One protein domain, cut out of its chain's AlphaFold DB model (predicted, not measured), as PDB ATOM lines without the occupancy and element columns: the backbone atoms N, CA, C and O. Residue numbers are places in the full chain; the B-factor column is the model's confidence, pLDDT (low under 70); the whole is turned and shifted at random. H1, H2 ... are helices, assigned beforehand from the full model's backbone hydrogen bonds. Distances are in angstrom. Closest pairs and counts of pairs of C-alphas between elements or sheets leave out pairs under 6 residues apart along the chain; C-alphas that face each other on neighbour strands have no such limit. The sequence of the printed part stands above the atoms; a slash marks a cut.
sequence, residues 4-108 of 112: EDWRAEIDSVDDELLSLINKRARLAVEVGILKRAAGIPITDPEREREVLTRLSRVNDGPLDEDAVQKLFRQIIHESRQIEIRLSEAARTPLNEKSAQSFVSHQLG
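AT A GLANCE: This is residues 4 to 108 of the 112 residues of the protein "Chorismate mutase" of Pyrinomonadaceae bacterium (UniProt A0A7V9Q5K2). Two long helices, H1 and H3, cross as an X at 48 degrees, and the first half of H1, residues 4 to 20, sticks out free as a long arm. H2 folds back along the first part of H3, making a helical hairpin with it, and the short H4 folds back beside the last residues of H3. The printed part has 105 residues with four named helices, in the order H1, H2, H3, H4, and no named strand; the class is all helix. The whole is loose, with a radius of gyration of the C-alphas of 16.6 A, and only just flat, spanning 51 by 34 by 15 A.

IN THESE COORDINATES: H1, residues 4 to 37, begins at C-alpha 4 (-10.473, -30.362, 25.796) and is 49.6 A from first to last C-alpha. H2 follows with residues 45 to 58, over 20.2 A. H3, residues 65 to 89, is 36.4 A long and begins at C-alpha 65 (-18.561, -18.446, 51.578). H4, residues 96 to 107, is 16.2 A long and ends at C-alpha 107 (9.615, -9.831, 42.700).

HOW THE PARTS SIT: H3 is the hub, touching H1, H2 and H4. With residues 21 to 36 alone, H1 touches H3; the closest C-alphas, of Ala 25 and Ser 79, are 4.8 A apart. The two run the same way at a steep tilt of 48 degrees. H2 touches H3 at residues 65 to 76 of H3 alone, the closest C-alphas being those of Ser 56 and Glu 65 at 5.5 A. This hairpin runs opposite ways at a tilt of 36 degrees, only just steep. H3 and H4, also a hairpin, only just touch, with 3 pairs of C-alphas within 8 A, the closest those of Ala 89 and Ala 99 at 5.8 A; they run opposite ways at a shallow tilt of 24 degrees. The helix packing is mostly crossed, but only just: 1 of these 3 pairs is at a shallow tilt. H1 and H4 are close but not clearly touching, with the C-alphas of Arg 26 and Leu 107 closest at 6.0 A. H2 is apart from both H1 and H4. In H1, H2, H3 and H4 every O i to N i+4 pair is within hydrogen-bond range.

THE WHOLE: The C-alphas of Asp 5 and Pro 93 are the two farthest apart, at 53.0 A. Residues 4 to 20 of H1 and residues 92 to 97 stand free; the body without them spans 44 by 26 by 14 A. The three links are short, and the printed part has no cut. The mean pLDDT of the printed part is 89.0, and residues 91 to 108 are under 70.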
ATOM      1  N   GLU A   4     -11.786 -30.980  26.010       98.19
ATOM      2  CA  GLU A   4     -10.473 -30.362  25.796       98.19
ATOM      3  C   GLU A   4     -10.587 -28.853  25.561       98.19
ATOM      4  O   GLU A   4      -9.764 -28.102  26.074       98.19
ATOM      5  N   ASP A   5     -11.648 -28.393  24.885       98.00
ATOM      6  CA  ASP A   5     -11.921 -26.959  24.725       98.00
ATOM      7  C   ASP A   5     -12.107 -26.281  26.100       98.00
ATOM      8  O   ASP A   5     -11.507 -25.247  26.374       98.00
ATOM      9  N   TRP A   6     -12.877 -26.902  27.004       98.19
ATOM     10  CA  TRP A   6     -13.082 -26.383  28.363       98.19
ATOM     11  C   TRP A   6     -11.827 -26.446  29.236       98.19
ATOM     12  O   TRP A   6     -11.620 -25.571  30.071       98.19
ATOM     13  N   ARG A   7     -10.984 -27.472  29.065       98.12
ATOM     14  CA  ARG A   7      -9.697 -27.557  29.769       98.12
ATOM     15  C   ARG A   7      -8.762 -26.431  29.356       98.12
ATOM     16  O   ARG A   7      -8.182 -25.810  30.231       98.12
ATOM     17  N   ALA A   8      -8.693 -26.117  28.065       98.38
ATOM     18  CA  ALA A   8      -7.896 -24.993  27.586       98.38
ATOM     19  C   ALA A   8      -8.392 -23.647  28.149       98.38
ATOM     20  O   ALA A   8      -7.583 -22.777  28.472       98.38
ATOM     21  N   GLU A   9      -9.709 -23.471  28.306       98.50
ATOM     22  CA  GLU A   9     -10.258 -22.291  28.989       98.50
ATOM     23  C   GLU A   9      -9.871 -22.249  30.475       98.50
ATOM     24  O   GLU A   9      -9.496 -21.188  30.971       98.50
ATOM     25  N   ILE A  10      -9.912 -23.387  31.178       98.25
ATOM     26  CA  ILE A  10      -9.460 -23.485  32.575       98.25
ATOM     27  C   ILE A  10      -7.972 -23.149  32.690       98.25
ATOM     28  O   ILE A  10      -7.622 -22.330  33.531       98.25
ATOM     29  N   ASP A  11      -7.120 -23.704  31.826       98.56
ATOM     30  CA  ASP A  11      -5.679 -23.435  31.836       98.56
ATOM     31  C   ASP A  11      -5.397 -21.929  31.673       98.56
ATOM     32  O   ASP A  11      -4.592 -21.354  32.405       98.56
ATOM     33  N   SER A  12      -6.125 -21.253  30.775       98.56
ATOM     34  CA  SER A  12      -6.016 -19.798  30.598       98.56
ATOM     35  C   SER A  12      -6.428 -19.025  31.854       98.56
ATOM     36  O   SER A  12      -5.783 -18.040  32.216       98.56
ATOM     37  N   VAL A  13      -7.504 -19.446  32.524       98.56
ATOM     38  CA  VAL A  13      -7.945 -18.830  33.785       98.56
ATOM     39  C   VAL A  13      -6.921 -19.080  34.893       98.56
ATOM     40  O   VAL A  13      -6.627 -18.167  35.664       98.56
ATOM     41  N   ASP A  14      -6.345 -20.276  34.965       98.50
ATOM     42  CA  ASP A  14      -5.341 -20.641  35.961       98.50
ATOM     43  C   ASP A  14      -4.058 -19.807  35.808       98.50
ATOM     44  O   ASP A  14      -3.509 -19.329  36.808       98.50
ATOM     45  N   ASP A  15      -3.626 -19.533  34.575       98.56
ATOM     46  CA  ASP A  15      -2.509 -18.626  34.291       98.56
ATOM     47  C   ASP A  15      -2.793 -17.190  34.772       98.56
ATOM     48  O   ASP A  15      -1.943 -16.536  35.399       98.56
ATOM     49  N   GLU A  16      -4.011 -16.688  34.542       98.62
ATOM     50  CA  GLU A  16      -4.442 -15.378  35.042       98.62
ATOM     51  C   GLU A  16      -4.496 -15.341  36.576       98.62
ATOM     52  O   GLU A  16      -4.002 -14.391  37.200       98.62
ATOM     53  N   LEU A  17      -5.033 -16.390  37.204       98.19
ATOM     54  CA  LEU A  17      -5.069 -16.538  38.658       98.19
ATOM     55  C   LEU A  17      -3.656 -16.532  39.242       98.19
ATOM     56  O   LEU A  17      -3.393 -15.788  40.194       98.19
ATOM     57  N   LEU A  18      -2.725 -17.290  38.659       97.94
ATOM     58  CA  LEU A  18      -1.331 -17.327  39.095       97.94
ATOM     59  C   LEU A  18      -0.678 -15.942  38.996       97.94
ATOM     60  O   LEU A  18      -0.010 -15.494  39.936       97.94
ATOM     61  N   SER A  19      -0.906 -15.221  37.897       97.56
ATOM     62  CA  SER A  19      -0.413 -13.852  37.714       97.56
ATOM     63  C   SER A  19      -0.949 -12.891  38.786       97.56
ATOM     64  O   SER A  19      -0.185 -12.135  39.403       97.56
ATOM     65  N   LEU A  20      -2.251 -12.957  39.082       98.25
ATOM     66  CA  LEU A  20      -2.907 -12.129  40.098       98.25
ATOM     67  C   LEU A  20      -2.439 -12.462  41.519       98.25
ATOM     68  O   LEU A  20      -2.185 -11.550  42.313       98.25
ATOM     69  N   ILE A  21      -2.280 -13.747  41.843       97.56
ATOM     70  CA  ILE A  21      -1.763 -14.205  43.137       97.56
ATOM     71  C   ILE A  21      -0.320 -13.725  43.325       97.56
ATOM     72  O   ILE A  21      -0.002 -13.155  44.371       97.56
ATOM     73  N   ASN A  22       0.527 -13.846  42.300       96.25
ATOM     74  CA  ASN A  22       1.897 -13.335  42.339       96.25
ATOM     75  C   ASN A  22       1.933 -11.814  42.515       96.25
ATOM     76  O   ASN A  22       2.685 -11.300  43.344       96.25
ATOM     77  N   LYS A  23       1.078 -11.067  41.805       97.38
ATOM     78  CA  LYS A  23       0.942  -9.617  42.005       97.38
ATOM     79  C   LYS A  23       0.551  -9.284  43.446       97.38
ATOM     80  O   LYS A  23       1.137  -8.385  44.045       97.38
ATOM     81  N   ARG A  24      -0.411 -10.010  44.021       97.06
ATOM     82  CA  ARG A  24      -0.833  -9.838  45.416       97.06
ATOM     83  C   ARG A  24       0.309 -10.125  46.396       97.06
ATOM     84  O   ARG A  24       0.470  -9.371  47.352       97.06
ATOM     85  N   ALA A  25       1.095 -11.173  46.157       95.25
ATOM     86  CA  ALA A  25       2.255 -11.509  46.975       95.25
ATOM     87  C   ALA A  25       3.316 -10.396  46.941       95.25
ATOM     88  O   ALA A  25       3.793  -9.987  47.995       95.25
ATOM     89  N   ARG A  26       3.612  -9.824  45.764       94.06
ATOM     90  CA  ARG A  26       4.517  -8.664  45.639       94.06
ATOM     91  C   ARG A  26       4.019  -7.450  46.424       94.06
ATOM     92  O   ARG A  26       4.786  -6.830  47.146       94.06
ATOM     93  N   LEU A  27       2.721  -7.150  46.363       95.94
ATOM     94  CA  LEU A  27       2.135  -6.075  47.174       95.94
ATOM     95  C   LEU A  27       2.264  -6.345  48.682       95.94
ATOM     96  O   LEU A  27       2.499  -5.417  49.452       95.94
ATOM     97  N   ALA A  28       2.118  -7.602  49.112       94.56
ATOM     98  CA  ALA A  28       2.324  -7.977  50.508       94.56
ATOM     99  C   ALA A  28       3.787  -7.787  50.941       94.56
ATOM    100  O   ALA A  28       4.024  -7.306  52.044       94.56
ATOM    101  N   VAL A  29       4.754  -8.070  50.062       92.62
ATOM    102  CA  VAL A  29       6.179  -7.790  50.308       92.62
ATOM    103  C   VAL A  29       6.421  -6.306  50.575       92.62
ATOM    104  O   VAL A  29       7.033  -5.976  51.590       92.62
ATOM    105  N   GLU A  30       5.887  -5.415  49.737       93.69
ATOM    106  CA  GLU A  30       6.011  -3.964  49.947       93.69
ATOM    107  C   GLU A  30       5.424  -3.532  51.297       93.69
ATOM    108  O   GLU A  30       6.039  -2.778  52.056       93.69
ATOM    109  N   VAL A  31       4.256  -4.075  51.659       93.94
ATOM    110  CA  VAL A  31       3.651  -3.847  52.979       93.94
ATOM    111  C   VAL A  31       4.553  -4.371  54.103       93.94
ATOM    112  O   VAL A  31       4.717  -3.689  55.115       93.94
ATOM    113  N   GLY A  32       5.168  -5.541  53.936       92.38
ATOM    114  CA  GLY A  32       6.103  -6.128  54.895       92.38
ATOM    115  C   GLY A  32       7.353  -5.270  55.119       92.38
ATOM    116  O   GLY A  32       7.780  -5.094  56.265       92.38
ATOM    117  N   ILE A  33       7.902  -4.669  54.058       90.38
ATOM    118  CA  ILE A  33       9.030  -3.723  54.132       90.38
ATOM    119  C   ILE A  33       8.638  -2.495  54.965       90.38
ATOM    120  O   ILE A  33       9.368  -2.115  55.886       90.38
ATOM    121  N   LEU A  34       7.461  -1.916  54.704       92.56
ATOM    122  CA  LEU A  34       6.948  -0.764  55.450       92.56
ATOM    123  C   LEU A  34       6.674  -1.100  56.923       92.56
ATOM    124  O   LEU A  34       7.073  -0.344  57.810       92.56
ATOM    125  N   LYS A  35       6.050  -2.253  57.203       91.75
ATOM    126  CA  LYS A  35       5.807  -2.735  58.572       91.75
ATOM    127  C   LYS A  35       7.112  -2.879  59.344       91.75
ATOM    128  O   LYS A  35       7.215  -2.391  60.466       91.75
ATOM    129  N   ARG A  36       8.136  -3.475  58.726       89.19
ATOM    130  CA  ARG A  36       9.464  -3.607  59.331       89.19
ATOM    131  C   ARG A  36      10.089  -2.247  59.633       89.19
ATOM    132  O   ARG A  36      10.584  -2.063  60.741       89.19
ATOM    133  N   ALA A  37      10.072  -1.319  58.675       89.62
ATOM    134  CA  ALA A  37      10.627   0.023  58.858       89.62
ATOM    135  C   ALA A  37       9.929   0.788  59.999       89.62
ATOM    136  O   ALA A  37      10.576   1.535  60.728       89.62
ATOM    137  N   ALA A  38       8.628   0.551  60.189       92.44
ATOM    138  CA  ALA A  38       7.825   1.133  61.260       92.44
ATOM    139  C   ALA A  38       7.863   0.349  62.591       92.44
ATOM    140  O   ALA A  38       7.225   0.765  63.555       92.44
ATOM    141  N   GLY A  39       8.564  -0.790  62.668       91.50
ATOM    142  CA  GLY A  39       8.571  -1.652  63.858       91.50
ATOM    143  C   GLY A  39       7.232  -2.350  64.148       91.50
ATOM    144  O   GLY A  39       7.002  -2.797  65.270       91.50
ATOM    145  N   ILE A  40       6.348  -2.446  63.154       92.81
ATOM    146  CA  ILE A  40       5.027  -3.078  63.250       92.81
ATOM    147  C   ILE A  40       5.159  -4.589  62.980       92.81
ATOM    148  O   ILE A  40       5.898  -4.988  62.073       92.81
ATOM    149  N   PRO A  41       4.443  -5.459  63.721       92.12
ATOM    150  CA  PRO A  41       4.404  -6.889  63.432       92.12
ATOM    151  C   PRO A  41       3.933  -7.202  62.002       92.12
ATOM    152  O   PRO A  41       2.997  -6.595  61.487       92.12
ATOM    153  N   ILE A  42       4.554  -8.202  61.371       90.62
ATOM    154  CA  ILE A  42       4.160  -8.681  60.033       90.62
ATOM    155  C   ILE A  42       2.740  -9.266  60.064       90.62
ATOM    156  O   ILE A  42       1.920  -8.968  59.194       90.62
ATOM    157  N   THR A  43       2.434 -10.065  61.087       90.75
ATOM    158  CA  THR A  43       1.116 -10.680  61.276       90.75
ATOM    159  C   THR A  43       0.105  -9.664  61.801       90.75
ATOM    160  O   THR A  43       0.344  -9.035  62.828       90.75
ATOM    161  N   ASP A  44      -1.046  -9.577  61.137       92.81
ATOM    162  CA  ASP A  44      -2.162  -8.709  61.517       92.81
ATOM    163  C   ASP A  44      -3.487  -9.487  61.378       92.81
ATOM    164  O   ASP A  44      -4.114  -9.484  60.313       92.81
ATOM    165  N   PRO A  45      -3.911 -10.215  62.433       94.00
ATOM    166  CA  PRO A  45      -5.097 -11.070  62.377       94.00
ATOM    167  C   PRO A  45      -6.394 -10.297  62.119       94.00
ATOM    168  O   PRO A  45      -7.334 -10.832  61.527       94.00
ATOM    169  N   GLU A  46      -6.460  -9.044  62.574       96.06
ATOM    170  CA  GLU A  46      -7.607  -8.174  62.344       96.06
ATOM    171  C   GLU A  46      -7.728  -7.833  60.866       96.06
ATOM    172  O   GLU A  46      -8.783  -8.067  60.268       96.06
ATOM    173  N   ARG A  47      -6.624  -7.402  60.252       95.50
ATOM    174  CA  ARG A  47      -6.605  -7.110  58.824       95.50
ATOM    175  C   ARG A  47      -6.970  -8.323  57.972       95.50
ATOM    176  O   ARG A  47      -7.664  -8.192  56.965       95.50
ATOM    177  N   GLU A  48      -6.524  -9.513  58.354       95.75
ATOM    178  CA  GLU A  48      -6.857 -10.747  57.636       95.75
ATOM    179  C   GLU A  48      -8.349 -11.058  57.692       95.75
ATOM    180  O   GLU A  48      -8.958 -11.354  56.662       95.75
ATOM    181  N   ARG A  49      -8.954 -10.932  58.876       96.88
ATOM    182  CA  ARG A  49     -10.397 -11.089  59.064       96.88
ATOM    183  C   ARG A  49     -11.178 -10.091  58.210       96.88
ATOM    184  O   ARG A  49     -12.109 -10.502  57.527       96.88
ATOM    185  N   GLU A  50     -10.781  -8.820  58.177       97.81
ATOM    186  CA  GLU A  50     -11.417  -7.814  57.314       97.81
ATOM    187  C   GLU A  50     -11.360  -8.187  55.830       97.81
ATOM    188  O   GLU A  50     -12.346  -8.030  55.108       97.81
ATOM    189  N   VAL A  51     -10.205  -8.674  55.359       97.19
ATOM    190  CA  VAL A  51     -10.034  -9.099  53.967       97.19
ATOM    191  C   VAL A  51     -10.973 -10.259  53.648       97.19
ATOM    192  O   VAL A  51     -11.662 -10.192  52.633       97.19
ATOM    193  N   LEU A  52     -11.034 -11.274  54.513       97.50
ATOM    194  CA  LEU A  52     -11.904 -12.436  54.326       97.50
ATOM    195  C   LEU A  52     -13.385 -12.036  54.342       97.50
ATOM    196  O   LEU A  52     -14.093 -12.344  53.391       97.50
ATOM    197  N   THR A  53     -13.835 -11.264  55.335       97.06
ATOM    198  CA  THR A  53     -15.225 -10.777  55.408       97.06
ATOM    199  C   THR A  53     -15.602  -9.940  54.188       97.06
ATOM    200  O   THR A  53     -16.689 -10.100  53.631       97.06
ATOM    201  N   ARG A  54     -14.710  -9.045  53.738       98.00
ATOM    202  CA  ARG A  54     -14.953  -8.238  52.538       98.00
ATOM    203  C   ARG A  54     -15.118  -9.125  51.307       98.00
ATOM    204  O   ARG A  54     -16.020  -8.858  50.524       98.00
ATOM    205  N   LEU A  55     -14.253 -10.127  51.133       97.62
ATOM    206  CA  LEU A  55     -14.279 -11.032  49.982       97.62
ATOM    207  C   LEU A  55     -15.529 -11.910  49.967       97.62
ATOM    208  O   LEU A  55     -16.160 -12.001  48.922       97.62
ATOM    209  N   SER A  56     -15.949 -12.445  51.117       95.38
ATOM    210  CA  SER A  56     -17.228 -13.154  51.235       95.38
ATOM    211  C   SER A  56     -18.408 -12.281  50.807       95.38
ATOM    212  O   SER A  56     -19.297 -12.740  50.102       95.38
ATOM    213  N   ARG A  57     -18.409 -10.998  51.196       96.00
ATOM    214  CA  ARG A  57     -19.509 -10.069  50.895       96.00
ATOM    215  C   ARG A  57     -19.608  -9.690  49.417       96.00
ATOM    216  O   ARG A  57     -20.694  -9.360  48.958       96.00
ATOM    217  N   VAL A  58     -18.483  -9.635  48.707       97.19
ATOM    218  CA  VAL A  58     -18.448  -9.230  47.289       97.19
ATOM    219  C   VAL A  58     -18.447 -10.417  46.328       97.19
ATOM    220  O   VAL A  58     -18.413 -10.194  45.126       97.19
ATOM    221  N   ASN A  59     -18.452 -11.650  46.838       95.94
ATOM    222  CA  ASN A  59     -18.533 -12.849  46.018       95.94
ATOM    223  C   ASN A  59     -19.948 -13.005  45.443       95.94
ATOM    224  O   ASN A  59     -20.900 -13.248  46.180       95.94
ATOM    225  N   ASP A  60     -20.057 -12.887  44.125       95.69
ATOM    226  CA  ASP A  60     -21.254 -13.142  43.319       95.69
ATOM    227  C   ASP A  60     -21.126 -14.426  42.477       95.69
ATOM    228  O   ASP A  60     -21.997 -14.737  41.661       95.69
ATOM    229  N   GLY A  61     -20.039 -15.174  42.681       95.44
ATOM    230  CA  GLY A  61     -19.718 -16.391  41.955       95.44
ATOM    231  C   GLY A  61     -20.319 -17.663  42.564       95.44
ATOM    232  O   GLY A  61     -20.959 -17.639  43.615       95.44
ATOM    233  N   PRO A  62     -20.079 -18.817  41.919       97.00
ATOM    234  CA  PRO A  62     -20.643 -20.105  42.324       97.00
ATOM    235  C   PRO A  62     -19.976 -20.722  43.565       97.00
ATOM    236  O   PRO A  62     -20.444 -21.750  44.054       97.00
ATOM    237  N   LEU A  63     -18.876 -20.145  44.058       97.25
ATOM    238  CA  LEU A  63     -18.224 -20.593  45.286       97.25
ATOM    239  C   LEU A  63     -19.049 -20.167  46.498       97.25
ATOM    240  O   LEU A  63     -19.484 -19.019  46.578       97.25
ATOM    241  N   ASP A  64     -19.221 -21.065  47.464       96.88
ATOM    242  CA  ASP A  64     -19.806 -20.694  48.747       96.88
ATOM    243  C   ASP A  64     -18.826 -19.871  49.605       96.88
ATOM    244  O   ASP A  64     -17.634 -19.729  49.310       96.88
ATOM    245  N   GLU A  65     -19.348 -19.292  50.684       96.00
ATOM    246  CA  GLU A  65     -18.561 -18.446  51.578       96.00
ATOM    247  C   GLU A  65     -17.357 -19.185  52.188       96.00
ATOM    248  O   GLU A  65     -16.270 -18.613  52.302       96.00
ATOM    249  N   ASP A  66     -17.524 -20.451  52.569       96.62
ATOM    250  CA  ASP A  66     -16.465 -21.243  53.197       96.62
ATOM    251  C   ASP A  66     -15.319 -21.526  52.212       96.62
ATOM    252  O   ASP A  66     -14.145 -21.367  52.560       96.62
ATOM    253  N   ALA A  67     -15.640 -21.848  50.957       97.62
ATOM    254  CA  ALA A  67     -14.670 -22.031  49.886       97.62
ATOM    255  C   ALA A  67     -13.869 -20.747  49.622       97.62
ATOM    256  O   ALA A  67     -12.635 -20.790  49.586       97.62
ATOM    257  N   VAL A  68     -14.541 -19.593  49.519       97.75
ATOM    258  CA  VAL A  68     -13.873 -18.288  49.367       97.75
ATOM    259  C   VAL A  68     -12.934 -18.030  50.544       97.75
ATOM    260  O   VAL A  68     -11.757 -17.712  50.350       97.75
ATOM    261  N   GLN A  69     -13.410 -18.213  51.777       97.50
ATOM    262  CA  GLN A  69     -12.582 -17.984  52.955       97.50
ATOM    263  C   GLN A  69     -11.359 -18.910  52.999       97.50
ATOM    264  O   GLN A  69     -10.265 -18.446  53.327       97.50
ATOM    265  N   LYS A  70     -11.507 -20.195  52.659       97.88
ATOM    266  CA  LYS A  70     -10.403 -21.168  52.630       97.88
ATOM    267  C   LYS A  70      -9.327 -20.782  51.620       97.88
ATOM    268  O   LYS A  70      -8.155 -20.696  51.990       97.88
ATOM    269  N   LEU A  71      -9.722 -20.492  50.380       97.94
ATOM    270  CA  LEU A  71      -8.793 -20.124  49.309       97.94
ATOM    271  C   LEU A  71      -8.008 -18.861  49.666       97.94
ATOM    272  O   LEU A  71      -6.775 -18.846  49.646       97.94
ATOM    273  N   PHE A  72      -8.707 -17.801  50.071       97.94
ATOM    274  CA  PHE A  72      -8.046 -16.536  50.372       97.94
ATOM    275  C   PHE A  72      -7.224 -16.573  51.655       97.94
ATOM    276  O   PHE A  72      -6.208 -15.882  51.732       97.94
ATOM    277  N   ARG A  73      -7.590 -17.403  52.638       97.69
ATOM    278  CA  ARG A  73      -6.754 -17.641  53.820       97.69
ATOM    279  C   ARG A  73      -5.419 -18.271  53.435       97.69
ATOM    280  O   ARG A  73      -4.396 -17.829  53.953       97.69
ATOM    281  N   GLN A  74      -5.406 -19.223  52.500       98.12
ATOM    282  CA  GLN A  74      -4.156 -19.803  52.004       98.12
ATOM    283  C   GLN A  74      -3.320 -18.769  51.243       98.12
ATOM    284  O   GLN A  74      -2.134 -18.614  51.515       98.12
ATOM    285  N   ILE A  75      -3.938 -17.984  50.357       97.88
ATOM    286  CA  ILE A  75      -3.234 -16.928  49.611       97.88
ATOM    287  C   ILE A  75      -2.619 -15.884  50.567       97.88
ATOM    288  O   ILE A  75      -1.481 -15.445  50.382       97.88
ATOM    289  N   ILE A  76      -3.360 -15.481  51.608       97.19
ATOM    290  CA  ILE A  76      -2.870 -14.610  52.686       97.19
ATOM    291  C   ILE A  76      -1.675 -15.256  53.393       97.19
ATOM    292  O   ILE A  76      -0.664 -14.583  53.596       97.19
ATOM    293  N   HIS A  77      -1.797 -16.532  53.765       96.50
ATOM    294  CA  HIS A  77      -0.758 -17.273  54.469       96.50
ATOM    295  C   HIS A  77       0.547 -17.300  53.670       96.50
ATOM    296  O   HIS A  77       1.574 -16.865  54.187       96.50
ATOM    297  N   GLU A  78       0.500 -17.714  52.402       96.94
ATOM    298  CA  GLU A  78       1.691 -17.795  51.547       96.94
ATOM    299  C   GLU A  78       2.344 -16.428  51.322       96.94
ATOM    300  O   GLU A  78       3.567 -16.300  51.364       96.94
ATOM    301  N   SER A  79       1.533 -15.375  51.170       95.25
ATOM    302  CA  SER A  79       2.053 -14.007  51.046       95.25
ATOM    303  C   SER A  79       2.827 -13.585  52.300       95.25
ATOM    304  O   SER A  79       3.937 -13.065  52.200       95.25
ATOM    305  N   ARG A  80       2.294 -13.897  53.489       94.38
ATOM    306  CA  ARG A  80       2.960 -13.618  54.770       94.38
ATOM    307  C   ARG A  80       4.251 -14.412  54.936       94.38
ATOM    308  O   ARG A  80       5.222 -13.887  55.473       94.38
ATOM    309  N   GLN A  81       4.283 -15.671  54.496       94.25
ATOM    310  CA  GLN A  81       5.504 -16.478  54.561       94.25
ATOM    311  C   GLN A  81       6.645 -15.836  53.762       94.25
ATOM    312  O   GLN A  81       7.796 -15.879  54.196       94.25
ATOM    313  N   ILE A  82       6.340 -15.190  52.632       92.00
ATOM    314  CA  ILE A  82       7.338 -14.427  51.870       92.00
ATOM    315  C   ILE A  82       7.824 -13.217  52.682       92.00
ATOM    316  O   ILE A  82       9.034 -13.034  52.809       92.00
ATOM    317  N   GLU A  83       6.921 -12.438  53.290       91.62
ATOM    318  CA  GLU A  83       7.289 -11.304  54.160       91.62
ATOM    319  C   GLU A  83       8.223 -11.733  55.308       91.62
ATOM    320  O   GLU A  83       9.227 -11.070  55.582       91.62
ATOM    321  N   ILE A  84       7.922 -12.862  55.961       90.25
ATOM    322  CA  ILE A  84       8.726 -13.411  57.063       90.25
ATOM    323  C   ILE A  84      10.128 -13.780  56.574       90.25
ATOM    324  O   ILE A  84      11.106 -13.299  57.150       90.25
ATOM    325  N   ARG A  85      10.238 -14.552  55.483       89.38
ATOM    326  CA  ARG A  85      11.536 -14.951  54.912       89.38
ATOM    327  C   ARG A  85      12.394 -13.745  54.536       89.38
ATOM    328  O   ARG A  85      13.591 -13.728  54.812       89.38
ATOM    329  N   LEU A  86      11.787 -12.710  53.953       85.62
ATOM    330  CA  LEU A  86      12.479 -11.463  53.619       85.62
ATOM    331  C   LEU A  86      12.951 -10.708  54.860       85.62
ATOM    332  O   LEU A  86      14.078 -10.208  54.912       85.62
ATOM    333  N   SER A  87      12.104 -10.648  55.885       83.44
ATOM    334  CA  SER A  87      12.468 -10.041  57.158       83.44
ATOM    335  C   SER A  87      13.649 -10.767  57.815       83.44
ATOM    336  O   SER A  87      14.563 -10.110  58.316       83.44
ATOM    337  N   GLU A  88      13.659 -12.098  57.795       84.44
ATOM    338  CA  GLU A  88      14.748 -12.926  58.325       84.44
ATOM    339  C   GLU A  88      16.048 -12.751  57.534       84.44
ATOM    340  O   GLU A  88      17.079 -12.456  58.138       84.44
ATOM    341  N   ALA A  89      15.997 -12.826  56.199       80.06
ATOM    342  CA  ALA A  89      17.170 -12.672  55.337       80.06
ATOM    343  C   ALA A  89      17.891 -11.333  55.566       80.06
ATOM    344  O   ALA A  89      19.113 -11.286  55.682       80.06
ATOM    345  N   ALA A  90      17.137 -10.243  55.721       72.06
ATOM    346  CA  ALA A  90      17.708  -8.925  55.988       72.06
ATOM    347  C   ALA A  90      18.091  -8.686  57.468       72.06
ATOM    348  O   ALA A  90      18.484  -7.575  57.817       72.06
ATOM    349  N   ARG A  91      17.941  -9.661  58.376       69.81
ATOM    350  CA  ARG A  91      18.507  -9.605  59.745       69.81
ATOM    351  C   ARG A  91      19.871 -10.293  59.841       69.81
ATOM    352  O   ARG A  91      20.570 -10.092  60.833       69.81
ATOM    353  N   THR A  92      20.265 -11.086  58.845       61.88
ATOM    354  CA  THR A  92      21.566 -11.761  58.821       61.88
ATOM    355  C   THR A  92      22.653 -10.795  58.317       61.88
ATOM    356  O   THR A  92      22.588 -10.363  57.167       61.88
ATOM    357  N   PRO A  93      23.681 -10.463  59.124       53.03
ATOM    358  CA  PRO A  93      24.623  -9.370  58.842       53.03
ATOM    359  C   PRO A  93      25.595  -9.606  57.669       53.03
ATOM    360  O   PRO A  93      26.477  -8.785  57.445       53.03
ATOM    361  N   LEU A  94      25.467 -10.705  56.917       50.91
ATOM    362  CA  LEU A  94      26.434 -11.073  55.881       50.91
ATOM    363  C   LEU A  94      26.064 -10.687  54.449       50.91
ATOM    364  O   LEU A  94      26.952 -10.781  53.617       50.91
ATOM    365  N   ASN A  95      24.842 -10.249  54.120       50.97
ATOM    366  CA  ASN A  95      24.527  -9.956  52.716       50.97
ATOM    367  C   ASN A  95      23.315  -9.024  52.515       50.97
ATOM    368  O   ASN A  95      22.226  -9.474  52.156       50.97
ATOM    369  N   GLU A  96      23.513  -7.707  52.605       52.62
ATOM    370  CA  GLU A  96      22.551  -6.743  52.032       52.62
ATOM    371  C   GLU A  96      22.336  -7.008  50.528       52.62
ATOM    372  O   GLU A  96      21.205  -6.985  50.046       52.62
ATOM    373  N   LYS A  97      23.402  -7.397  49.808       56.50
ATOM    374  CA  LYS A  97      23.348  -7.792  48.390       56.50
ATOM    375  C   LYS A  97      22.546  -9.072  48.126       56.50
ATOM    376  O   LYS A  97      21.872  -9.145  47.104       56.50
ATOM    377  N   SER A  98      22.575 -10.073  49.013       56.88
ATOM    378  CA  SER A  98      21.746 -11.284  48.840       56.88
ATOM    379  C   SER A  98      20.307 -11.068  49.270       56.88
ATOM    380  O   SER A  98      19.432 -11.669  48.665       56.88
ATOM    381  N   ALA A  99      20.040 -10.197  50.248       57.72
ATOM    382  CA  ALA A  99      18.673  -9.785  50.541       57.72
ATOM    383  C   ALA A  99      18.071  -9.048  49.333       57.72
ATOM    384  O   ALA A  99      16.991  -9.414  48.885       57.72
ATOM    385  N   GLN A 100      18.800  -8.098  48.735       58.44
ATOM    386  CA  GLN A 100      18.364  -7.405  47.517       58.44
ATOM    387  C   GLN A 100      18.223  -8.331  46.301       58.44
ATOM    388  O   GLN A 100      17.226  -8.223  45.599       58.44
ATOM    389  N   SER A 101      19.146  -9.273  46.077       62.50
ATOM    390  CA  SER A 101      19.034 -10.251  44.978       62.50
ATOM    391  C   SER A 101      17.909 -11.271  45.189       62.50
ATOM    392  O   SER A 101      17.286 -11.716  44.231       62.50
ATOM    393  N   PHE A 102      17.629 -11.657  46.435       64.88
ATOM    394  CA  PHE A 102      16.509 -12.540  46.748       64.88
ATOM    395  C   PHE A 102      15.174 -11.804  46.577       64.88
ATOM    396  O   PHE A 102      14.225 -12.374  46.048       64.88
ATOM    397  N   VAL A 103      15.115 -10.523  46.961       65.38
ATOM    398  CA  VAL A 103      13.968  -9.647  46.691       65.38
ATOM    399  C   VAL A 103      13.766  -9.477  45.182       65.38
ATOM    400  O   VAL A 103      12.661  -9.733  44.718       65.38
ATOM    401  N   SER A 104      14.798  -9.137  44.401       64.62
ATOM    402  CA  SER A 104      14.669  -8.929  42.946       64.62
ATOM    403  C   SER A 104      14.198 -10.190  42.216       64.62
ATOM    404  O   SER A 104      13.258 -10.129  41.420       64.62
ATOM    405  N   HIS A 105      14.765 -11.349  42.568       68.88
ATOM    406  CA  HIS A 105      14.364 -12.642  42.019       68.88
ATOM    407  C   HIS A 105      12.915 -12.994  42.395       68.88
ATOM    408  O   HIS A 105      12.139 -13.446  41.556       68.88
ATOM    409  N   GLN A 106      12.511 -12.765  43.650       64.19
ATOM    410  CA  GLN A 106      11.155 -13.073  44.121       64.19
ATOM    411  C   GLN A 106      10.098 -12.097  43.572       64.19
ATOM    412  O   GLN A 106       8.939 -12.477  43.389       64.19
ATOM    413  N   LEU A 107      10.479 -10.847  43.303       65.69
ATOM    414  CA  LEU A 107       9.615  -9.831  42.700       65.69
ATOM    415  C   LEU A 107       9.586  -9.910  41.163       65.69
ATOM    416  O   LEU A 107       8.755  -9.245  40.543       65.69
ATOM    417  N   GLY A 108      10.410 -10.763  40.546       60.75
ATOM    418  CA  GLY A 108      10.472 -10.914  39.093       60.75
ATOM    419  C   GLY A 108      11.025  -9.678  38.379       60.75
ATOM    420  O   GLY A 108      10.692  -9.448  37.221       60.75
TER     421      GLY A 108